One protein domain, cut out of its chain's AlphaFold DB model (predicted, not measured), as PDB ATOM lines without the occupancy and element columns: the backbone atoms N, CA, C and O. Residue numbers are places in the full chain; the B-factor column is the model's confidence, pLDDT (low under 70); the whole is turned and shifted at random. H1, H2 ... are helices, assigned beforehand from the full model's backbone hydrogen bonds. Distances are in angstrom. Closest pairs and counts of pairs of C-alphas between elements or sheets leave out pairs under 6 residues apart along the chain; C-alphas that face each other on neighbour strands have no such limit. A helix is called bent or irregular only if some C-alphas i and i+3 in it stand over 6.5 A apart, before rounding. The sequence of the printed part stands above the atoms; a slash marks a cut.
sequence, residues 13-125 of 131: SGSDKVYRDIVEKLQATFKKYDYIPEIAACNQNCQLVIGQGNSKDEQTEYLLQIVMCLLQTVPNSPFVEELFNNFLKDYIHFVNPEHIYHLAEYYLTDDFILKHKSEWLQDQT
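This is residues 13 to 125 of the 131 residues of an uncharacterized protein of Adhaeribacter swui (UniProt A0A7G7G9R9). Four helices, H1 to H4, make an up-and-down bundle, in which each helix runs against the one before it; H1, H3 and H4 are long, and H2 is short and more tilted. After H4 an unnamed stretch, residues 96 to 109, runs back along the length of the bundle to H5, which reaches on past the end where H4 begins. The printed part has 113 residues with five named helices, in the order H1 to H5, and no named strand; the class is all helix. The whole is compact, with a radius of gyration of the C-alphas of 14.3 A, yet elongated in outline, spanning 49 by 27 by 21 A.

H1, residues 13 to 32, and H2, residues 37 to 46, form a hairpin but only just touch, with 3 pairs of C-alphas within 8 A; Phe 30 and Asn 43 have the closest C-alphas, 6.2 A apart, and the steep tilt is 39 degrees. H2 forms the next hairpin with H3, residues 56 to 76, at a shallow tilt of 33 degrees, only just short of steep; the closest C-alphas are those of Cys 46 and Cys 69, 5.7 A apart. H3 and H4, residues 78 to 95, form a hairpin at a shallow tilt of 19 degrees, with 16 pairs of C-alphas within 8 A; the closest are those of Val 74 and Glu 81, at 5.0 A. H4 also touches H1, with residues 87 to 94 alone, opposite ways at a shallow tilt of 8 degrees; the closest C-alphas, of Val 18 and Phe 94, are 6.7 A apart. H5, residues 110 to 123, forms a hairpin with H4 at a steep tilt of 41 degrees, but they only just touch, with 3 pairs of C-alphas within 8 A; the closest are those of Phe 79 and Ile 113, 7.3 A apart. H5 is apart from H1, H2 and H3. Every O i to N i+4 pair is within hydrogen-bond range in H1 and H2; the counts are 15 of 17 in H3, 13 of 14 in H4 and 8 of 10 in H5.

H1 begins at C-alpha 13, (48.125, 99.056, 53.787), and is 28.3 A long. H3 is 31.8 A long and irregular: C-alphas 72 and 75 are 7.3 A apart. H4 is 25.8 A long and begins at C-alpha 78, (57.738, 100.595, 20.228). H5, 20.2 A long, ends at C-alpha 123, (63.786, 102.757, 9.679).

The two C-alphas farthest apart, of Ser 13 and Thr 125, are 50.7 A apart. The printed part has no cut, and the link from H4 to H5 is long. The mean pLDDT of the printed part is 84.9; residues 13 to 14, 48 to 53, 74 to 76 and 118 to 125 are under 70.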
ATOM      1  N   SER A  13      46.656  99.175  53.807       59.91
ATOM      2  CA  SER A  13      48.125  99.056  53.787       59.91
ATOM      3  C   SER A  13      48.686  98.333  52.550       59.91
ATOM      4  O   SER A  13      49.772  98.666  52.078       59.91
ATOM      5  N   GLY A  14      47.949  97.353  52.012       63.75
ATOM      6  CA  GLY A  14      48.348  96.610  50.815       63.75
ATOM      7  C   GLY A  14      48.188  97.426  49.531       63.75
ATOM      8  O   GLY A  14      49.069  97.390  48.678       63.75
ATOM      9  N   SER A  15      47.104  98.201  49.422       70.06
ATOM     10  CA  SER A  15      46.853  99.098  48.282       70.06
ATOM     11  C   SER A  15      47.920 100.189  48.188       70.06
ATOM     12  O   SER A  15      48.468 100.409  47.112       70.06
ATOM     13  N   ASP A  16      48.283 100.803  49.317       82.62
ATOM     14  CA  ASP A  16      49.334 101.828  49.362       82.62
ATOM     15  C   ASP A  16      50.705 101.273  48.976       82.62
ATOM     16  O   ASP A  16      51.526 101.977  48.390       82.62
ATOM     17  N   LYS A  17      50.970 100.001  49.301       87.50
ATOM     18  CA  LYS A  17      52.194  99.331  48.869       87.50
ATOM     19  C   LYS A  17      52.212  99.156  47.351       87.50
ATOM     20  O   LYS A  17      53.172  99.584  46.729       87.50
ATOM     21  N   VAL A  18      51.149  98.602  46.763       90.69
ATOM     22  CA  VAL A  18      51.059  98.406  45.305       90.69
ATOM     23  C   VAL A  18      51.200  99.736  44.568       90.69
ATOM     24  O   VAL A  18      51.952  99.814  43.605       90.69
ATOM     25  N   TYR A  19      50.540 100.798  45.041       91.06
ATOM     26  CA  TYR A  19      50.698 102.140  44.479       91.06
ATOM     27  C   TYR A  19      52.165 102.592  44.463       91.06
ATOM     28  O   TYR A  19      52.677 102.969  43.409       91.06
ATOM     29  N   ARG A  20      52.861 102.517  45.608       90.25
ATOM     30  CA  ARG A  20      54.281 102.892  45.688       90.25
ATOM     31  C   ARG A  20      55.151 102.037  44.776       90.25
ATOM     32  O   ARG A  20      55.949 102.600  44.036       90.25
ATOM     33  N   ASP A  21      54.939 100.724  44.769       92.69
ATOM     34  CA  ASP A  21      55.702  99.788  43.939       92.69
ATOM     35  C   ASP A  21      55.559 100.147  42.442       92.69
ATOM     36  O   ASP A  21      56.548 100.171  41.712       92.69
ATOM     37  N   ILE A  22      54.351 100.508  41.986       93.50
ATOM     38  CA  ILE A  22      54.087 100.952  40.603       93.50
ATOM     39  C   ILE A  22      54.847 102.239  40.271       93.50
ATOM     40  O   ILE A  22      55.482 102.340  39.217       93.50
ATOM     41  N   VAL A  23      54.791 103.230  41.161       91.75
ATOM     42  CA  VAL A  23      55.447 104.529  40.951       91.75
ATOM     43  C   VAL A  23      56.967 104.380  40.945       91.75
ATOM     44  O   VAL A  23      57.630 104.902  40.047       91.75
ATOM     45  N   GLU A  24      57.526 103.636  41.899       92.38
ATOM     46  CA  GLU A  24      58.964 103.363  41.985       92.38
ATOM     47  C   GLU A  24      59.457 102.610  40.748       92.38
ATOM     48  O   GLU A  24      60.462 102.994  40.145       92.38
ATOM     49  N   LYS A  25      58.714 101.595  40.303       94.88
ATOM     50  CA  LYS A  25      59.016 100.831  39.089       94.88
ATOM     51  C   LYS A  25      58.985 101.692  37.828       94.88
ATOM     52  O   LYS A  25      59.861 101.559  36.967       94.88
ATOM     53  N   LEU A  26      58.021 102.603  37.713       94.44
ATOM     54  CA  LEU A  26      57.948 103.542  36.593       94.44
ATOM     55  C   LEU A  26      59.161 104.479  36.578       94.44
ATOM     56  O   LEU A  26      59.835 104.599  35.554       94.44
ATOM     57  N   GLN A  27      59.484 105.087  37.719       92.69
ATOM     58  CA  GLN A  27      60.648 105.968  37.863       92.69
ATOM     59  C   GLN A  27      61.960 105.231  37.579       92.69
ATOM     60  O   GLN A  27      62.833 105.760  36.888       92.69
ATOM     61  N   ALA A  28      62.094 103.998  38.067       94.81
ATOM     62  CA  ALA A  28      63.250 103.150  37.813       94.81
ATOM     63  C   ALA A  28      63.378 102.805  36.321       94.81
ATOM     64  O   ALA A  28      64.485 102.847  35.782       94.81
ATOM     65  N   THR A  29      62.258 102.541  35.641       95.31
ATOM     66  CA  THR A  29      62.222 102.300  34.190       95.31
ATOM     67  C   THR A  29      62.687 103.536  33.426       95.31
ATOM     68  O   THR A  29      63.612 103.433  32.620       95.31
ATOM     69  N   PHE A  30      62.116 104.710  33.710       94.50
ATOM     70  CA  PHE A  30      62.530 105.951  33.054       94.50
ATOM     71  C   PHE A  30      64.008 106.250  33.287       94.50
ATOM     72  O   PHE A  30      64.724 106.550  32.340       94.50
ATOM     73  N   LYS A  31      64.496 106.094  34.521       94.44
ATOM     74  CA  LYS A  31      65.905 106.326  34.854       94.44
ATOM     75  C   LYS A  31      66.846 105.355  34.140       94.44
ATOM     76  O   LYS A  31      67.899 105.774  33.669       94.44
ATOM     77  N   LYS A  32      66.506 104.063  34.089       95.56
ATOM     78  CA  LYS A  32      67.351 103.043  33.451       95.56
ATOM     79  C   LYS A  32      67.459 103.276  31.944       95.56
ATOM     80  O   LYS A  32      68.542 103.117  31.390       95.56
ATOM     81  N   TYR A  33      66.358 103.663  31.306       93.81
ATOM     82  CA  TYR A  33      66.238 103.755  29.849       93.81
ATOM     83  C   TYR A  33      66.242 105.195  29.307       93.81
ATOM     84  O   TYR A  33      65.907 105.404  28.145       93.81
ATOM     85  N   ASP A  34      66.684 106.176  30.099       92.06
ATOM     86  CA  ASP A  34      66.745 107.604  29.730       92.06
ATOM     87  C   ASP A  34      67.653 107.894  28.517       92.06
ATOM     88  O   ASP A  34      67.527 108.908  27.842       92.06
ATOM     89  N   TYR A  35      68.558 106.973  28.176       89.12
ATOM     90  CA  TYR A  35      69.371 107.072  26.962       89.12
ATOM     91  C   TYR A  35      68.571 106.840  25.664       89.12
ATOM     92  O   TYR A  35      69.117 107.028  24.575       89.12
ATOM     93  N   ILE A  36      67.314 106.386  25.755       89.75
ATOM     94  CA  ILE A  36      66.384 106.261  24.627       89.75
ATOM     95  C   ILE A  36      65.597 107.579  24.526       89.75
ATOM     96  O   ILE A  36      64.827 107.879  25.443       89.75
ATOM     97  N   PRO A  37      65.749 108.365  23.441       87.81
ATOM     98  CA  PRO A  37      65.158 109.700  23.337       87.81
ATOM     99  C   PRO A  37      63.644 109.744  23.572       87.81
ATOM    100  O   PRO A  37      63.144 110.660  24.220       87.81
ATOM    101  N   GLU A  38      62.911 108.739  23.096       88.00
ATOM    102  CA  GLU A  38      61.455 108.645  23.234       88.00
ATOM    103  C   GLU A  38      61.047 108.426  24.694       88.00
ATOM    104  O   GLU A  38      60.052 108.984  25.153       88.00
ATOM    105  N   ILE A  39      61.838 107.647  25.436       91.06
ATOM    106  CA  ILE A  39      61.623 107.389  26.863       91.06
ATOM    107  C   ILE A  39      61.956 108.638  27.682       91.06
ATOM    108  O   ILE A  39      61.172 109.008  28.557       91.06
ATOM    109  N   ALA A  40      63.054 109.332  27.362       90.06
ATOM    110  CA  ALA A  40      63.417 110.599  27.998       90.06
ATOM    111  C   ALA A  40      62.344 111.680  27.782       90.06
ATOM    112  O   ALA A  40      61.894 112.317  28.736       90.06
ATOM    113  N   ALA A  41      61.873 111.845  26.541       88.19
ATOM    114  CA  ALA A  41      60.800 112.781  26.209       88.19
ATOM    115  C   ALA A  41      59.487 112.415  26.919       88.19
ATOM    116  O   ALA A  41      58.793 113.284  27.448       88.19
ATOM    117  N   CYS A  42      59.161 111.122  26.988       89.38
ATOM    118  CA  CYS A  42      57.992 110.643  27.716       89.38
ATOM    119  C   CYS A  42      58.079 110.957  29.217       89.38
ATOM    120  O   CYS A  42      57.109 111.450  29.790       89.38
ATOM    121  N   ASN A  43      59.230 110.721  29.852       90.56
ATOM    122  CA  ASN A  43      59.458 111.055  31.258       90.56
ATOM    123  C   ASN A  43      59.250 112.557  31.512       90.56
ATOM    124  O   ASN A  43      58.522 112.929  32.428       90.56
ATOM    125  N   GLN A  44      59.815 113.420  30.662       88.19
ATOM    126  CA  GLN A  44      59.636 114.875  30.768       88.19
ATOM    127  C   GLN A  44      58.161 115.288  30.679       88.19
ATOM    128  O   GLN A  44      57.702 116.095  31.485       88.19
ATOM    129  N   ASN A  45      57.401 114.695  29.754       84.50
ATOM    130  CA  ASN A  45      55.970 114.973  29.620       84.50
ATOM    131  C   ASN A  45      55.176 114.496  30.844       84.50
ATOM    132  O   ASN A  45      54.295 115.209  31.323       84.50
ATOM    133  N   CYS A  46      55.505 113.321  31.390       83.31
ATOM    134  CA  CYS A  46      54.783 112.766  32.535       83.31
ATOM    135  C   CYS A  46      55.176 113.416  33.872       83.31
ATOM    136  O   CYS A  46      54.390 113.377  34.814       83.31
ATOM    137  N   GLN A  47      56.338 114.072  33.972       78.00
ATOM    138  CA  GLN A  47      56.730 114.856  35.155       78.00
ATOM    139  C   GLN A  47      55.860 116.100  35.385       78.00
ATOM    140  O   GLN A  47      55.814 116.613  36.502       78.00
ATOM    141  N   LEU A  48      55.142 116.576  34.363       66.38
ATOM    142  CA  LEU A  48      54.210 117.704  34.477       66.38
ATOM    143  C   LEU A  48      52.893 117.330  35.182       66.38
ATOM    144  O   LEU A  48      52.089 118.206  35.502       66.38
ATOM    145  N   VAL A  49      52.674 116.040  35.445       68.56
ATOM    146  CA  VAL A  49      51.511 115.508  36.158       68.56
ATOM    147  C   VAL A  49      51.717 115.712  37.668       68.56
ATOM    148  O   VAL A  49      52.230 114.844  38.375       68.56
ATOM    149  N   ILE A  50      51.395 116.909  38.172       52.62
ATOM    150  CA  ILE A  50      51.578 117.265  39.588       52.62
ATOM    151  C   ILE A  50      50.359 116.823  40.410       52.62
ATOM    152  O   ILE A  50      49.302 117.446  40.346       52.62
ATOM    153  N   GLY A  51      50.558 115.796  41.244       56.44
ATOM    154  CA  GLY A  51      49.677 115.436  42.359       56.44
ATOM    155  C   GLY A  51      49.851 113.982  42.803       56.44
ATOM    156  O   GLY A  51      49.192 113.104  42.266       56.44
ATOM    157  N   GLN A  52      50.720 113.704  43.785       65.25
ATOM    158  CA  GLN A  52      50.710 112.389  44.444       65.25
ATOM    159  C   GLN A  52      49.468 112.285  45.328       65.25
ATOM    160  O   GLN A  52      49.218 113.162  46.156       65.25
ATOM    161  N   GLY A  53      48.697 111.217  45.139       65.81
ATOM    162  CA  GLY A  53      47.483 110.980  45.902       65.81
ATOM    163  C   GLY A  53      47.760 110.392  47.279       65.81
ATOM    164  O   GLY A  53      48.479 109.400  47.405       65.81
ATOM    165  N   ASN A  54      47.156 110.975  48.311       75.50
ATOM    166  CA  ASN A  54      47.186 110.450  49.677       75.50
ATOM    167  C   ASN A  54      46.004 109.514  49.958       75.50
ATOM    168  O   ASN A  54      46.055 108.714  50.890       75.50
ATOM    169  N   SER A  55      44.938 109.612  49.165       85.56
ATOM    170  CA  SER A  55      43.788 108.709  49.198       85.56
ATOM    171  C   SER A  55      43.771 107.766  47.994       85.56
ATOM    172  O   SER A  55      44.386 108.037  46.966       85.56
ATOM    173  N   LYS A  56      43.023 106.659  48.092       84.94
ATOM    174  CA  LYS A  56      42.898 105.690  46.993       84.94
ATOM    175  C   LYS A  56      42.341 106.315  45.706       84.94
ATOM    176  O   LYS A  56      42.768 105.936  44.617       84.94
ATOM    177  N   ASP A  57      41.420 107.265  45.830       87.06
ATOM    178  CA  ASP A  57      40.831 107.951  44.678       87.06
ATOM    179  C   ASP A  57      41.874 108.838  43.989       87.06
ATOM    180  O   ASP A  57      42.083 108.712  42.785       87.06
ATOM    181  N   GLU A  58      42.627 109.626  44.761       87.94
ATOM    182  CA  GLU A  58      43.725 110.444  44.229       87.94
ATOM    183  C   GLU A  58      44.862 109.580  43.648       87.94
ATOM    184  O   GLU A  58      45.447 109.927  42.628       87.94
ATOM    185  N   GLN A  59      45.182 108.433  44.262       90.25
ATOM    186  CA  GLN A  59      46.159 107.474  43.727       90.25
ATOM    187  C   GLN A  59      45.693 106.904  42.382       90.25
ATOM    188  O   GLN A  59      46.483 106.800  41.444       90.25
ATOM    189  N   THR A  60      44.409 106.550  42.278       90.62
ATOM    190  CA  THR A  60      43.807 106.048  41.035       90.62
ATOM    191  C   THR A  60      43.845 107.118  39.950       90.62
ATOM    192  O   THR A  60      44.247 106.830  38.825       90.62
ATOM    193  N   GLU A  61      43.478 108.354  40.290       90.00
ATOM    194  CA  GLU A  61      43.515 109.493  39.374       90.00
ATOM    195  C   GLU A  61      44.940 109.789  38.899       90.00
ATOM    196  O   GLU A  61      45.166 109.937  37.700       90.00
ATOM    197  N   TYR A  62      45.919 109.780  39.804       90.19
ATOM    198  CA  TYR A  62      47.326 109.960  39.456       90.19
ATOM    199  C   TYR A  62      47.824 108.890  38.476       90.19
ATOM    200  O   TYR A  62      48.418 109.208  37.444       90.19
ATOM    201  N   LEU A  63      47.554 107.609  38.756       92.00
ATOM    202  CA  LEU A  63      47.947 106.529  37.850       92.00
ATOM    203  C   LEU A  63      47.221 106.630  36.500       92.00
ATOM    204  O   LEU A  63      47.834 106.386  35.463       92.00
ATOM    205  N   LEU A  64      45.952 107.048  36.481       91.50
ATOM    206  CA  LEU A  64      45.207 107.295  35.245       91.50
ATOM    207  C   LEU A  64      45.812 108.446  34.426       91.50
ATOM    208  O   LEU A  64      45.905 108.348  33.202       91.50
ATOM    209  N   GLN A  65      46.267 109.519  35.072       90.81
ATOM    210  CA  GLN A  65      46.964 110.611  34.389       90.81
ATOM    211  C   GLN A  65      48.278 110.127  33.754       90.81
ATOM    212  O   GLN A  65      48.594 110.528  32.632       90.81
ATOM    213  N   ILE A  66      48.998 109.200  34.398       91.38
ATOM    214  CA  ILE A  66      50.159 108.532  33.790       91.38
ATOM    215  C   ILE A  66      49.738 107.703  32.570       91.38
ATOM    216  O   ILE A  66      50.359 107.847  31.520       91.38
ATOM    217  N   VAL A  67      48.675 106.888  32.661       91.81
ATOM    218  CA  VAL A  67      48.138 106.135  31.503       91.81
ATOM    219  C   VAL A  67      47.889 107.078  30.326       91.81
ATOM    220  O   VAL A  67      48.264 106.768  29.196       91.81
ATOM    221  N   MET A  68      47.294 108.244  30.584       89.69
ATOM    222  CA  MET A  68      46.999 109.227  29.543       89.69
ATOM    223  C   MET A  68      48.251 109.876  28.961       89.69
ATOM    224  O   MET A  68      48.332 110.025  27.742       89.69
ATOM    225  N   CYS A  69      49.235 110.204  29.798       89.00
ATOM    226  CA  CYS A  69      50.531 110.703  29.341       89.00
ATOM    227  C   CYS A  69      51.229 109.694  28.419       89.00
ATOM    228  O   CYS A  69      51.647 110.046  27.316       89.00
ATOM    229  N   LEU A  70      51.299 108.427  28.843       89.06
ATOM    230  CA  LEU A  70      51.907 107.351  28.064       89.06
ATOM    231  C   LEU A  70      51.164 107.137  26.740       89.06
ATOM    232  O   LEU A  70      51.790 107.048  25.692       89.06
ATOM    233  N   LEU A  71      49.829 107.115  26.750       85.75
ATOM    234  CA  LEU A  71      49.036 106.895  25.537       85.75
ATOM    235  C   LEU A  71      49.271 107.977  24.469       85.75
ATOM    236  O   LEU A  71      49.278 107.674  23.278       85.75
ATOM    237  N   GLN A  72      49.488 109.230  24.878       81.50
ATOM    238  CA  GLN A  72      49.804 110.322  23.952       81.50
ATOM    239  C   GLN A  72      51.171 110.150  23.274       81.50
ATOM    240  O   GLN A  72      51.373 110.656  22.169       81.50
ATOM    241  N   THR A  73      52.103 109.429  23.902       74.31
ATOM    242  CA  THR A  73      53.458 109.188  23.389       74.31
ATOM    243  C   THR A  73      53.608 107.840  22.665       74.31
ATOM    244  O   THR A  73      54.534 107.705  21.860       74.31
ATOM    245  N   VAL A  74      52.678 106.888  22.854       67.25
ATOM    246  CA  VAL A  74      52.638 105.560  22.192       67.25
ATOM    247  C   VAL A  74      52.831 105.588  20.668       67.25
ATOM    248  O   VAL A  74      53.668 104.819  20.196       67.25
ATOM    249  N   PRO A  75      52.133 106.419  19.862       64.00
ATOM    250  CA  PRO A  75      52.151 106.264  18.400       64.00
ATOM    251  C   PRO A  75      53.520 106.501  17.738       64.00
ATOM    252  O   PRO A  75      53.649 106.317  16.532       64.00
ATOM    253  N   ASN A  76      54.541 106.889  18.506       67.62
ATOM    254  CA  ASN A  76      55.856 107.257  17.995       67.62
ATOM    255  C   ASN A  76      56.980 106.292  18.403       67.62
ATOM    256  O   ASN A  76      58.122 106.508  17.998       67.62
ATOM    257  N   SER A  77      56.717 105.260  19.218       82.00
ATOM    258  CA  SER A  77      57.798 104.421  19.748       82.00
ATOM    259  C   SER A  77      57.355 103.026  20.207       82.00
ATOM    260  O   SER A  77      56.535 102.933  21.125       82.00
ATOM    261  N   PRO A  78      57.982 101.942  19.704       88.25
ATOM    262  CA  PRO A  78      57.738 100.595  20.228       88.25
ATOM    263  C   PRO A  78      58.169 100.462  21.698       88.25
ATOM    264  O   PRO A  78      57.627  99.648  22.440       88.25
ATOM    265  N   PHE A  79      59.124 101.283  22.149       90.94
ATOM    266  CA  PHE A  79      59.563 101.303  23.544       90.94
ATOM    267  C   PHE A  79      58.498 101.911  24.459       90.94
ATOM    268  O   PHE A  79      58.261 101.409  25.552       90.94
ATOM    269  N   VAL A  80      57.826 102.975  24.019       90.75
ATOM    270  CA  VAL A  80      56.735 103.580  24.795       90.75
ATOM    271  C   VAL A  80      55.504 102.676  24.792       90.75
ATOM    272  O   VAL A  80      54.850 102.551  25.824       90.75
ATOM    273  N   GLU A  81      55.213 102.005  23.677       91.31
ATOM    274  CA  GLU A  81      54.119 101.034  23.586       91.31
ATOM    275  C   GLU A  81      54.290  99.867  24.569       91.31
ATOM    276  O   GLU A  81      53.372  99.557  25.331       91.31
ATOM    277  N   GLU A  82      55.474  99.250  24.617       93.56
ATOM    278  CA  GLU A  82      55.753  98.161  25.562       93.56
ATOM    279  C   GLU A  82      55.686  98.642  27.018       93.56
ATOM    280  O   GLU A  82      55.072  97.984  27.866       93.56
ATOM    281  N   LEU A  83      56.245  99.824  27.307       94.00
ATOM    282  CA  LEU A  83      56.155 100.449  28.627       94.00
ATOM    283  C   LEU A  83      54.689 100.667  29.024       94.00
ATOM    284  O   LEU A  83      54.293 100.279  30.124       94.00
ATOM    285  N   PHE A  84      53.877 101.235  28.130       94.25
ATOM    286  CA  PHE A  84      52.447 101.462  28.337       94.25
ATOM    287  C   PHE A  84      51.705 100.160  28.627       94.25
ATOM    288  O   PHE A  84      50.985 100.073  29.620       94.25
ATOM    289  N   ASN A  85      51.912  99.127  27.810       93.06
ATOM    290  CA  ASN A  85      51.246  97.838  27.973       93.06
ATOM    291  C   ASN A  85      51.583  97.184  29.316       93.06
ATOM    292  O   ASN A  85      50.709  96.607  29.969       93.06
ATOM    293  N   ASN A  86      52.840  97.273  29.752       94.94
ATOM    294  CA  ASN A  86      53.267  96.704  31.025       94.94
ATOM    295  C   ASN A  86      52.818  97.549  32.227       94.94
ATOM    296  O   ASN A  86      52.424  96.976  33.243       94.94
ATOM    297  N   PHE A  87      52.795  98.877  32.104       95.00
ATOM    298  CA  PHE A  87      52.233  99.775  33.117       95.00
ATOM    299  C   PHE A  87      50.724  99.567  33.285       95.00
ATOM    300  O   PHE A  87      50.220  99.497  34.406       95.00
ATOM    301  N   LEU A  88      49.994  99.398  32.181       94.25
ATOM    302  CA  LEU A  88      48.544  99.220  32.193       94.25
ATOM    303  C   LEU A  88      48.122  97.952  32.950       94.25
ATOM    304  O   LEU A  88      47.110  97.977  33.646       94.25
ATOM    305  N   LYS A  89      48.906  96.867  32.871       94.50
ATOM    306  CA  LYS A  89      48.674  95.645  33.669       94.50
ATOM    307  C   LYS A  89      48.671  95.955  35.166       94.50
ATOM    308  O   LYS A  89      47.753  95.548  35.876       94.50
ATOM    309  N   ASP A  90      49.652  96.730  35.619       94.56
ATOM    310  CA  ASP A  90      49.786  97.103  37.025       94.56
ATOM    311  C   ASP A  90      48.705  98.091  37.474       94.56
ATOM    312  O   ASP A  90      48.148  97.932  38.560       94.56
ATOM    313  N   TYR A  91      48.339  99.060  36.631       93.25
ATOM    314  CA  TYR A  91      47.195  99.936  36.893       93.25
ATOM    315  C   TYR A  91      45.890  99.140  37.040       93.25
ATOM    316  O   TYR A  91      45.152  99.343  38.003       93.25
ATOM    317  N   ILE A  92      45.618  98.199  36.125       93.69
ATOM    318  CA  ILE A  92      44.428  97.338  36.189       93.69
ATOM    319  C   ILE A  92      44.447  96.492  37.467       93.69
ATOM    320  O   ILE A  92      43.415  96.387  38.124       93.69
ATOM    321  N   HIS A  93      45.598  95.937  37.859       92.81
ATOM    322  CA  HIS A  93      45.738  95.220  39.130       92.81
ATOM    323  C   HIS A  93      45.458  96.127  40.340       92.81
ATOM    324  O   HIS A  93      44.792  95.715  41.289       92.81
ATOM    325  N   PHE A  94      45.918  97.377  40.311       91.88
ATOM    326  CA  PHE A  94      45.670  98.336  41.385       91.88
ATOM    327  C   PHE A  94      44.170  98.637  41.571       91.88
ATOM    328  O   PHE A  94      43.674  98.657  42.705       91.88
ATOM    329  N   VAL A  95      43.423  98.822  40.474       90.94
ATOM    330  CA  VAL A  95      41.964  99.051  40.534       90.94
ATOM    331  C   VAL A  95      41.169  97.764  40.771       90.94
ATOM    332  O   VAL A  95      40.143  97.798  41.451       90.94
ATOM    333  N   ASN A  96      41.653  96.626  40.269       89.12
ATOM    334  CA  ASN A  96      41.055  95.308  40.441       89.12
ATOM    335  C   ASN A  96      42.135  94.235  40.728       89.12
ATOM    336  O   ASN A  96      42.695  93.654  39.792       89.12
ATOM    337  N   PRO A  97      42.382  93.910  42.014       88.25
ATOM    338  CA  PRO A  97      43.440  92.984  42.436       88.25
ATOM    339  C   PRO A  97      43.316  91.538  41.935       88.25
ATOM    340  O   PRO A  97      44.241  90.754  42.133       88.25
ATOM    341  N   GLU A  98      42.197  91.160  41.314       88.31
ATOM    342  CA  GLU A  98      42.026  89.843  40.685       88.31
ATOM    343  C   GLU A  98      42.800  89.710  39.361       88.31
ATOM    344  O   GLU A  98      43.017  88.599  38.876       88.31
ATOM    345  N   HIS A  99      43.238  90.828  38.771       88.62
ATOM    346  CA  HIS A  99      44.057  90.820  37.561       88.62
ATOM    347  C   HIS A  99      45.539  90.569  37.856       88.62
ATOM    348  O   HIS A  99      46.010  90.665  38.985       88.62
ATOM    349  N   ILE A 100      46.290  90.246  36.805       86.94
ATOM    350  CA  ILE A 100      47.715  89.925  36.888       86.94
ATOM    351  C   ILE A 100      48.517  91.174  37.272       86.94
ATOM    352  O   ILE A 100      48.454  92.183  36.576       86.94
ATOM    353  N   TYR A 101      49.322  91.058  38.328       87.12
ATOM    354  CA  TYR A 101      50.363  92.027  38.664       87.12
ATOM    355  C   TYR A 101      51.639  91.720  37.875       87.12
ATOM    356  O   TYR A 101      52.090  90.571  37.812       87.12
ATOM    357  N   HIS A 102      52.230  92.724  37.243       88.19
ATOM    358  CA  HIS A 102      53.455  92.579  36.479       88.19
ATOM    359  C   HIS A 102      54.661  92.546  37.429       88.19
ATOM    360  O   HIS A 102      55.110  93.559  37.947       88.19
ATOM    361  N   LEU A 103      55.231  91.358  37.624       86.31
ATOM    362  CA  LEU A 103      56.273  91.119  38.634       86.31
ATOM    363  C   LEU A 103      57.689  91.585  38.249       86.31
ATOM    364  O   LEU A 103      58.613  91.413  39.039       86.31
ATOM    365  N   ALA A 104      57.892  92.126  37.046       87.81
ATOM    366  CA  ALA A 104      59.214  92.585  36.624       87.81
ATOM    367  C   ALA A 104      59.659  93.839  37.398       87.81
ATOM    368  O   ALA A 104      58.827  94.652  37.795       87.81
ATOM    369  N   GLU A 105      60.973  94.022  37.549       89.50
ATOM    370  CA  GLU A 105      61.576  95.203  38.194       89.50
ATOM    371  C   GLU A 105      61.420  96.490  37.371       89.50
ATOM    372  O   GLU A 105      61.503  97.591  37.907       89.50
ATOM    373  N   TYR A 106      61.188  96.351  36.065       94.94
ATOM    374  CA  TYR A 106      61.055  97.443  35.107       94.94
ATOM    375  C   TYR A 106      59.911  97.142  34.136       94.94
ATOM    376  O   TYR A 106      59.568  95.981  33.916       94.94
ATOM    377  N   TYR A 107      59.346  98.178  33.518       95.44
ATOM    378  CA  TYR A 107      58.337  98.037  32.456       95.44
ATOM    379  C   TYR A 107      58.937  97.753  31.074       95.44
ATOM    380  O   TYR A 107      58.205  97.490  30.122       95.44
ATOM    381  N   LEU A 108      60.265  97.788  30.980       93.69
ATOM    382  CA  LEU A 108      61.049  97.465  29.796       93.69
ATOM    383  C   LEU A 108      62.150  96.477  30.168       93.69
ATOM    384  O   LEU A 108      62.645  96.478  31.294       93.69
ATOM    385  N   THR A 109      62.542  95.644  29.210       92.25
ATOM    386  CA  THR A 109      63.609  94.655  29.386       92.25
ATOM    387  C   THR A 109      64.736  94.915  28.405       92.25
ATOM    388  O   THR A 109      64.502  95.371  27.285       92.25
ATOM    389  N   ASP A 110      65.966  94.593  28.805       91.00
ATOM    390  CA  ASP A 110      67.137  94.798  27.951       91.00
ATOM    391  C   ASP A 110      67.029  93.974  26.657       91.00
ATOM    392  O   ASP A 110      67.363  94.480  25.588       91.00
ATOM    393  N   ASP A 111      66.443  92.774  26.719       90.56
ATOM    394  CA  ASP A 111      66.157  91.942  25.544       90.56
ATOM    395  C   ASP A 111      65.185  92.620  24.566       90.56
ATOM    396  O   ASP A 111      65.424  92.625  23.354       90.56
ATOM    397  N   PHE A 112      64.108  93.237  25.071       91.25
ATOM    398  CA  PHE A 112      63.175  93.993  24.234       91.25
ATOM    399  C   PHE A 112      63.871  95.187  23.576       91.25
ATOM    400  O   PHE A 112      63.699  95.408  22.373       91.25
ATOM    401  N   ILE A 113      64.684  95.928  24.340       90.94
ATOM    402  CA  ILE A 113      65.453  97.061  23.817       90.94
ATOM    403  C   ILE A 113      66.410  96.594  22.722       90.94
ATOM    404  O   ILE A 113      66.432  97.181  21.644       90.94
ATOM    405  N   LEU A 114      67.186  95.539  22.970       88.94
ATOM    406  CA  LEU A 114      68.167  95.015  22.021       88.94
ATOM    407  C   LEU A 114      67.509  94.581  20.712       88.94
ATOM    408  O   LEU A 114      68.013  94.927  19.646       88.94
ATOM    409  N   LYS A 115      66.365  93.893  20.785       87.31
ATOM    410  CA  LYS A 115      65.624  93.434  19.605       87.31
ATOM    411  C   LYS A 115      65.132  94.601  18.743       87.31
ATOM    412  O   LYS A 115      65.408  94.640  17.544       87.31
ATOM    413  N   HIS A 116      64.455  95.571  19.351       84.31
ATOM    414  CA  HIS A 116      63.773  96.633  18.605       84.31
ATOM    415  C   HIS A 116      64.681  97.822  18.272       84.31
ATOM    416  O   HIS A 116      64.395  98.559  17.334       84.31
ATOM    417  N   LYS A 117      65.821  97.996  18.954       74.62
ATOM    418  CA  LYS A 117      66.805  99.037  18.610       74.62
ATOM    419  C   LYS A 117      67.411  98.822  17.220       74.62
ATOM    420  O   LYS A 117      67.627  99.792  16.500       74.62
ATOM    421  N   SER A 118      67.666  97.572  16.834       67.12
ATOM    422  CA  SER A 118      68.164  97.214  15.497       67.12
ATOM    423  C   SER A 118      67.188  97.589  14.382       67.12
ATOM    424  O   SER A 118      67.607  98.122  13.359       67.12
ATOM    425  N   GLU A 119      65.901  97.327  14.592       63.50
ATOM    426  CA  GLU A 119      64.832  97.597  13.625       63.50
ATOM    427  C   GLU A 119      64.549  99.104  13.538       63.50
ATOM    428  O   GLU A 119      64.462  99.675  12.454       63.50
ATOM    429  N   TRP A 120      64.537  99.781  14.686       62.34
ATOM    430  CA  TRP A 120      64.282 101.215  14.775       62.34
ATOM    431  C   TRP A 120      65.390 102.072  14.141       62.34
ATOM    432  O   TRP A 120      65.107 103.043  13.442       62.34
ATOM    433  N   LEU A 121      66.664 101.689  14.308       61.78
ATOM    434  CA  LEU A 121      67.785 102.358  13.632       61.78
ATOM    435  C   LEU A 121      67.737 102.189  12.104       61.78
ATOM    436  O   LEU A 121      68.173 103.085  11.385       61.78
ATOM    437  N   GLN A 122      67.206 101.068  11.601       58.19
ATOM    438  CA  GLN A 122      67.088 100.819  10.161       58.19
ATOM    439  C   GLN A 122      65.999 101.677   9.504       58.19
ATOM    440  O   GLN A 122      66.210 102.159   8.387       58.19
ATOM    441  N   ASP A 123      64.884 101.926  10.193       57.03
ATOM    442  CA  ASP A 123      63.786 102.757   9.679       57.03
ATOM    443  C   ASP A 123      64.113 104.259   9.648       57.03
ATOM    444  O   ASP A 123      63.546 104.994   8.837       57.03
ATOM    445  N   GLN A 124      65.079 104.722  10.451       53.03
ATOM    446  CA  GLN A 124      65.571 106.106  10.396       53.03
ATOM    447  C   GLN A 124      66.634 106.355   9.318       53.03
ATOM    448  O   GLN A 124      66.931 107.509   8.998       53.03
ATOM    449  N   THR A 125      67.208 105.307   8.721       50.28
ATOM    450  CA  THR A 125      68.134 105.470   7.595       50.28
ATOM    451  C   THR A 125      67.354 105.829   6.327       50.28
ATOM    452  O   THR A 125      66.538 105.023   5.868       50.28
TER     453      THR A 125